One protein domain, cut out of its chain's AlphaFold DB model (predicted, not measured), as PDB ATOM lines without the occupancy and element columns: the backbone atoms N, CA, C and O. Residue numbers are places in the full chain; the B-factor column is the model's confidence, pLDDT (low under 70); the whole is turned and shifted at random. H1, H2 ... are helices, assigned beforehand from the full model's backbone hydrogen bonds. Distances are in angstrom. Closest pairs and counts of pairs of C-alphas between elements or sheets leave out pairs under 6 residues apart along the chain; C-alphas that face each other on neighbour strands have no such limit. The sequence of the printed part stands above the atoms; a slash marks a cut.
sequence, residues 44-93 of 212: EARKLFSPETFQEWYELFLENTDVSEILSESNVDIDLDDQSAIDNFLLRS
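Overview. This is residues 44 to 93 of the 212 residues of an uncharacterized protein of Nostoc sp. 'Peltigera membranacea cyanobiont' 232 (UniProt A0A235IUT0). One long helix, H1, forms an arm that leads at its last residues into a loose head of two shorter helices, H2 and H3, with residues 74 to 82 looping between them. Residues 44 to 50 make a hook before H1, at the other end of the length. The printed part has 50 residues, with three named helices in the order H1, H2, H3 and no named strand; the class is all helix, with 31 residues in the named helices. The whole is loose, with a radius of gyration of the C-alphas of 12.6 A, and elongated, spanning 35 by 19 by 18 A.

Along the chain. Start at Glu 44 and go on to C-alpha 51 at (40.387, 68.398, 91.935), where H1, residues 51 to 64, begins; it runs 20.2 A to C-alpha 64 at (54.396, 77.819, 80.822). Next look at residues 67 to 73, which form H2, 9.9 A long. Then find H3, residues 83 to 92, which runs 14.2 A to C-alpha 92 at (41.138, 86.660, 89.936).

Arrangement. Begin with H1, which touches no helix. H1 and H2 meet only through their link, residues 65 and 66, which is tight. H1 and H3 are only just apart, their closest C-alphas being 8.5 A from each other. H2 and H3 are close but not clearly touching: look at Val 67 and Ile 86, whose C-alphas are the closest of the two helices at 8.0 A. They run the same way at a steep tilt of 52 degrees. In H1, H2 and H3 every O i to N i+4 pair is within hydrogen-bond range.

Size, cuts and confidence. The two C-alphas farthest apart are those of Leu 48 and Asp 81, at 36.1 A. The printed part has no cut. The link from H2 to H3, residues 74 to 82, is short, and no link is long. The mean pLDDT of the printed part is 89.4, and no printed residue is under 70.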
ATOM      1  N   GLU A  44      35.417  68.842  80.215       94.94
ATOM      2  CA  GLU A  44      35.442  67.377  80.159       94.94
ATOM      3  C   GLU A  44      36.699  66.824  80.818       94.94
ATOM      4  O   GLU A  44      36.598  65.869  81.586       94.94
ATOM      5  N   ALA A  45      37.856  67.441  80.570       95.00
ATOM      6  CA  ALA A  45      39.120  67.022  81.164       95.00
ATOM      7  C   ALA A  45      39.055  67.083  82.693       95.00
ATOM      8  O   ALA A  45      39.413  66.119  83.361       95.00
ATOM      9  N   ARG A  46      38.473  68.152  83.244       94.31
ATOM     10  CA  ARG A  46      38.282  68.338  84.687       94.31
ATOM     11  C   ARG A  46      37.515  67.202  85.369       94.31
ATOM     12  O   ARG A  46      37.713  66.955  86.549       94.31
ATOM     13  N   LYS A  47      36.643  66.493  84.648       94.38
ATOM     14  CA  LYS A  47      35.867  65.363  85.197       94.38
ATOM     15  C   LYS A  47      36.683  64.070  85.303       94.38
ATOM     16  O   LYS A  47      36.208  63.108  85.911       94.38
ATOM     17  N   LEU A  48      37.854  64.020  84.667       95.25
ATOM     18  CA  LEU A  48      38.694  62.826  84.567       95.25
ATOM     19  C   LEU A  48      39.771  62.736  85.650       95.25
ATOM     20  O   LEU A  48      40.320  61.654  85.848       95.25
ATOM     21  N   PHE A  49      40.031  63.827  86.363       94.75
ATOM     22  CA  PHE A  49      41.084  63.925  87.370       94.75
ATOM     23  C   PHE A  49      40.501  64.375  88.706       94.75
ATOM     24  O   PHE A  49      39.427  64.986  88.749       94.75
ATOM     25  N   SER A  50      41.203  64.070  89.794       92.19
ATOM     26  CA  SER A  50      40.898  64.665  91.091       92.19
ATOM     27  C   SER A  50      41.010  66.201  91.024       92.19
ATOM     28  O   SER A  50      41.764  66.735  90.200       92.19
ATOM     29  N   PRO A  51      40.257  66.945  91.859       92.06
ATOM     30  CA  PRO A  51      40.387  68.398  91.935       92.06
ATOM     31  C   PRO A  51      41.826  68.859  92.179       92.06
ATOM     32  O   PRO A  51      42.253  69.840  91.577       92.06
ATOM     33  N   GLU A  52      42.564  68.140  93.023       92.81
ATOM     34  CA  GLU A  52      43.944  68.434  93.395       92.81
ATOM     35  C   GLU A  52      44.889  68.259  92.201       92.81
ATOM     36  O   GLU A  52      45.552  69.215  91.802       92.81
ATOM     37  N   THR A  53      44.883  67.088  91.557       91.25
ATOM     38  CA  THR A  53      45.724  66.809  90.381       91.25
ATOM     39  C   THR A  53      45.434  67.769  89.233       91.25
ATOM     40  O   THR A  53      46.344  68.224  88.540       91.25
ATOM     41  N   PHE A  54      44.159  68.100  89.019       92.88
ATOM     42  CA  PHE A  54      43.779  69.034  87.968       92.88
ATOM     43  C   PHE A  54      44.251  70.463  88.266       92.88
ATOM     44  O   PHE A  54      44.674  71.164  87.348       92.88
ATOM     45  N   GLN A  55      44.192  70.891  89.531       91.31
ATOM     46  CA  GLN A  55      44.665  72.208  89.953       91.31
ATOM     47  C   GLN A  55      46.185  72.336  89.800       91.31
ATOM     48  O   GLN A  55      46.643  73.314  89.218       91.31
ATOM     49  N   GLU A  56      46.952  71.333  90.238       91.69
ATOM     50  CA  GLU A  56      48.414  71.301  90.066       91.69
ATOM     51  C   GLU A  56      48.809  71.385  88.586       91.69
ATOM     52  O   GLU A  56      49.684  72.162  88.202       91.69
ATOM     53  N   TRP A  57      48.126  70.620  87.726       93.19
ATOM     54  CA  TRP A  57      48.336  70.706  86.282       93.19
ATOM     55  C   TRP A  57      48.019  72.104  85.740       93.19
ATOM     56  O   TRP A  57      48.763  72.626  84.910       93.19
ATOM     57  N   TYR A  58      46.921  72.713  86.191       91.31
ATOM     58  CA  TYR A  58      46.485  74.013  85.696       91.31
ATOM     59  C   TYR A  58      47.453  75.141  86.079       91.31
ATOM     60  O   TYR A  58      47.740  76.008  85.255       91.31
ATOM     61  N   GLU A  59      48.008  75.100  87.289       89.19
ATOM     62  CA  GLU A  59      49.045  76.037  87.740       89.19
ATOM     63  C   GLU A  59      50.304  75.926  86.874       89.19
ATOM     64  O   GLU A  59      50.757  76.925  86.313       89.19
ATOM     65  N   LEU A  60      50.797  74.702  86.648       89.19
ATOM     66  CA  LEU A  60      51.932  74.454  85.753       89.19
ATOM     67  C   LEU A  60      51.644  74.892  84.311       89.19
ATOM     68  O   LEU A  60      52.528  75.403  83.623       89.19
ATOM     69  N   PHE A  61      50.417  74.693  83.830       89.81
ATOM     70  CA  PHE A  61      50.012  75.147  82.503       89.81
ATOM     71  C   PHE A  61      50.126  76.670  82.387       89.81
ATOM     72  O   PHE A  61      50.702  77.158  81.414       89.81
ATOM     73  N   LEU A  62      49.636  77.420  83.377       87.56
ATOM     74  CA  LEU A  62      49.726  78.881  83.389       87.56
ATOM     75  C   LEU A  62      51.174  79.380  83.449       87.56
ATOM     76  O   LEU A  62      51.507  80.304  82.715       87.56
ATOM     77  N   GLU A  63      52.043  78.746  84.241       85.44
ATOM     78  CA  GLU A  63      53.470  79.104  84.331       85.44
ATOM     79  C   GLU A  63      54.211  78.994  82.988       85.44
ATOM     80  O   GLU A  63      55.183  79.710  82.750       85.44
ATOM     81  N   ASN A  64      53.762  78.091  82.113       84.00
ATOM     82  CA  ASN A  64      54.396  77.819  80.822       84.00
ATOM     83  C   ASN A  64      53.646  78.437  79.630       84.00
ATOM     84  O   ASN A  64      54.092  78.295  78.490       84.00
ATOM     85  N   THR A  65      52.509  79.091  79.869       86.38
ATOM     86  CA  THR A  65      51.705  79.722  78.817       86.38
ATOM     87  C   THR A  65      52.146  81.166  78.609       86.38
ATOM     88  O   THR A  65      52.431  81.886  79.563       86.38
ATOM     89  N   ASP A  66      52.170  81.614  77.353       87.62
ATOM     90  CA  ASP A  66      52.401  83.022  77.044       87.62
ATOM     91  C   ASP A  66      51.224  83.870  77.553       87.62
ATOM     92  O   ASP A  66      50.118  83.861  77.006       87.62
ATOM     93  N   VAL A  67      51.475  84.618  78.628       87.62
ATOM     94  CA  VAL A  67      50.486  85.478  79.285       87.62
ATOM     95  C   VAL A  67      49.933  86.542  78.332       87.62
ATOM     96  O   VAL A  67      48.776  86.943  78.473       87.62
ATOM     97  N   SER A  68      50.704  86.978  77.331       87.62
ATOM     98  CA  SER A  68      50.240  87.984  76.372       87.62
ATOM     99  C   SER A  68      49.040  87.496  75.552       87.62
ATOM    100  O   SER A  68      48.106  88.265  75.304       87.62
ATOM    101  N   GLU A  69      49.002  86.202  75.216       86.00
ATOM    102  CA  GLU A  69      47.868  85.584  74.529       86.00
ATOM    103  C   GLU A  69      46.625  85.577  75.428       86.00
ATOM    104  O   GLU A  69      45.540  85.964  74.990       86.00
ATOM    105  N   ILE A  70      46.787  85.234  76.710       89.44
ATOM    106  CA  ILE A  70      45.699  85.201  77.700       89.44
ATOM    107  C   ILE A  70      45.072  86.589  77.882       89.44
ATOM    108  O   ILE A  70      43.842  86.729  77.883       89.44
ATOM    109  N   LEU A  71      45.907  87.622  78.037       89.31
ATOM    110  CA  LEU A  71      45.461  89.008  78.202       89.31
ATOM    111  C   LEU A  71      44.713  89.498  76.959       89.31
ATOM    112  O   LEU A  71      43.619  90.059  77.077       89.31
ATOM    113  N   SER A  72      45.250  89.207  75.769       87.75
ATOM    114  CA  SER A  72      44.612  89.537  74.492       87.75
ATOM    115  C   SER A  72      43.256  88.844  74.333       87.75
ATOM    116  O   SER A  72      42.278  89.484  73.945       87.75
ATOM    117  N   GLU A  73      43.159  87.547  74.637       87.69
ATOM    118  CA  GLU A  73      41.892  86.806  74.572       87.69
ATOM    119  C   GLU A  73      40.857  87.326  75.572       87.69
ATOM    120  O   GLU A  73      39.654  87.311  75.298       87.69
ATOM    121  N   SER A  74      41.331  87.803  76.721       87.50
ATOM    122  CA  SER A  74      40.501  88.346  77.795       87.50
ATOM    123  C   SER A  74      40.168  89.831  77.600       87.50
ATOM    124  O   SER A  74      39.409  90.386  78.394       87.50
ATOM    125  N   ASN A  75      40.693  90.466  76.543       88.44
ATOM    126  CA  ASN A  75      40.570  91.899  76.261       88.44
ATOM    127  C   ASN A  75      40.985  92.770  77.466       88.44
ATOM    128  O   ASN A  75      40.290  93.717  77.846       88.44
ATOM    129  N   VAL A  76      42.109  92.400  78.086       88.69
ATOM    130  CA  VAL A  76      42.717  93.078  79.234       88.69
ATOM    131  C   VAL A  76      44.023  93.728  78.790       88.69
ATOM    132  O   VAL A  76      44.861  93.084  78.170       88.69
ATOM    133  N   ASP A  77      44.183  95.005  79.128       88.38
ATOM    134  CA  ASP A  77      45.376  95.798  78.829       88.38
ATOM    135  C   ASP A  77      46.204  95.951  80.115       88.38
ATOM    136  O   ASP A  77      45.911  96.795  80.965       88.38
ATOM    137  N   ILE A  78      47.164  95.043  80.302       89.94
ATOM    138  CA  ILE A  78      48.140  95.041  81.398       89.94
ATOM    139  C   ILE A  78      49.528  95.062  80.760       89.94
ATOM    140  O   ILE A  78      49.785  94.317  79.815       89.94
ATOM    141  N   ASP A  79      50.412  95.910  81.285       88.50
ATOM    142  CA  ASP A  79      51.814  95.933  80.880       88.50
ATOM    143  C   ASP A  79      52.471  94.584  81.206       88.50
ATOM    144  O   ASP A  79      52.402  94.117  82.345       88.50
ATOM    145  N   LEU A  80      53.108  93.960  80.211       88.25
ATOM    146  CA  LEU A  80      53.777  92.669  80.378       88.25
ATOM    147  C   LEU A  80      54.966  92.749  81.352       88.25
ATOM    148  O   LEU A  80      55.360  91.723  81.903       88.25
ATOM    149  N   ASP A  81      55.499  93.951  81.597       90.31
ATOM    150  CA  ASP A  81      56.556  94.188  82.583       90.31
ATOM    151  C   ASP A  81      56.018  94.304  84.033       90.31
ATOM    152  O   ASP A  81      56.798  94.256  84.991       90.31
ATOM    153  N   ASP A  82      54.697  94.426  84.238       92.75
ATOM    154  CA  ASP A  82      54.064  94.490  85.566       92.75
ATOM    155  C   ASP A  82      53.612  93.103  86.051       92.75
ATOM    156  O   ASP A  82      52.428  92.747  86.045       92.75
ATOM    157  N   GLN A  83      54.577  92.319  86.543       88.31
ATOM    158  CA  GLN A  83      54.323  90.981  87.088       88.31
ATOM    159  C   GLN A  83      53.259  90.982  88.201       88.31
ATOM    160  O   GLN A  83      52.464  90.053  88.302       88.31
ATOM    161  N   SER A  84      53.193  92.037  89.024       91.25
ATOM    162  CA  SER A  84      52.212  92.093  90.112       91.25
ATOM    163  C   SER A  84      50.787  92.245  89.581       91.25
ATOM    164  O   SER A  84      49.859  91.641  90.129       91.25
ATOM    165  N   ALA A  85      50.588  93.038  88.527       88.62
ATOM    166  CA  ALA A  85      49.296  93.157  87.861       88.62
ATOM    167  C   ALA A  85      48.896  91.853  87.154       88.62
ATOM    168  O   ALA A  85      47.738  91.444  87.271       88.62
ATOM    169  N   ILE A  86      49.847  91.178  86.500       88.56
ATOM    170  CA  ILE A  86      49.642  89.867  85.864       88.56
ATOM    171  C   ILE A  86      49.190  88.828  86.891       88.56
ATOM    172  O   ILE A  86      48.135  88.219  86.714       88.56
ATOM    173  N   ASP A  87      49.929  88.668  87.991       86.81
ATOM    174  CA  ASP A  87      49.611  87.681  89.028       86.81
ATOM    175  C   ASP A  87      48.224  87.951  89.627       86.81
ATOM    176  O   ASP A  87      47.406  87.046  89.786       86.81
ATOM    177  N   ASN A  88      47.911  89.223  89.907       88.38
ATOM    178  CA  ASN A  88      46.594  89.618  90.404       88.38
ATOM    179  C   ASN A  88      45.470  89.343  89.397       88.38
ATOM    180  O   ASN A  88      44.358  89.008  89.817       88.38
ATOM    181  N   PHE A  89      45.727  89.514  88.098       89.12
ATOM    182  CA  PHE A  89      44.773  89.163  87.054       89.12
ATOM    183  C   PHE A  89      44.561  87.653  87.015       89.12
ATOM    184  O   PHE A  89      43.421  87.227  87.163       89.12
ATOM    185  N   LEU A  90      45.623  86.849  86.905       86.62
ATOM    186  CA  LEU A  90      45.520  85.391  86.819       86.62
ATOM    187  C   LEU A  90      44.800  84.802  88.039       86.62
ATOM    188  O   LEU A  90      43.859  84.032  87.862       86.62
ATOM    189  N   LEU A  91      45.137  85.259  89.253       83.12
ATOM    190  CA  LEU A  91      44.496  84.833  90.508       83.12
ATOM    191  C   LEU A  91      42.997  85.153  90.585       83.12
ATOM    192  O   LEU A  91      42.257  84.485  91.307       83.12
ATOM    193  N   ARG A  92      42.545  86.218  89.916       84.31
ATOM    194  CA  ARG A  92      41.138  86.660  89.936       84.31
ATOM    195  C   ARG A  92      40.367  86.245  88.693       84.31
ATOM    196  O   ARG A  92      39.137  86.267  88.704       84.31
ATOM    197  N   SER A  93      41.074  85.937  87.617       80.44
ATOM    198  CA  SER A  93      40.486  85.498  86.369       80.44
ATOM    199  C   SER A  93      39.973  84.073  86.534       80.44
ATOM    200  O   SER A  93      40.630  83.221  87.119       80.44
TER     201      SER A  93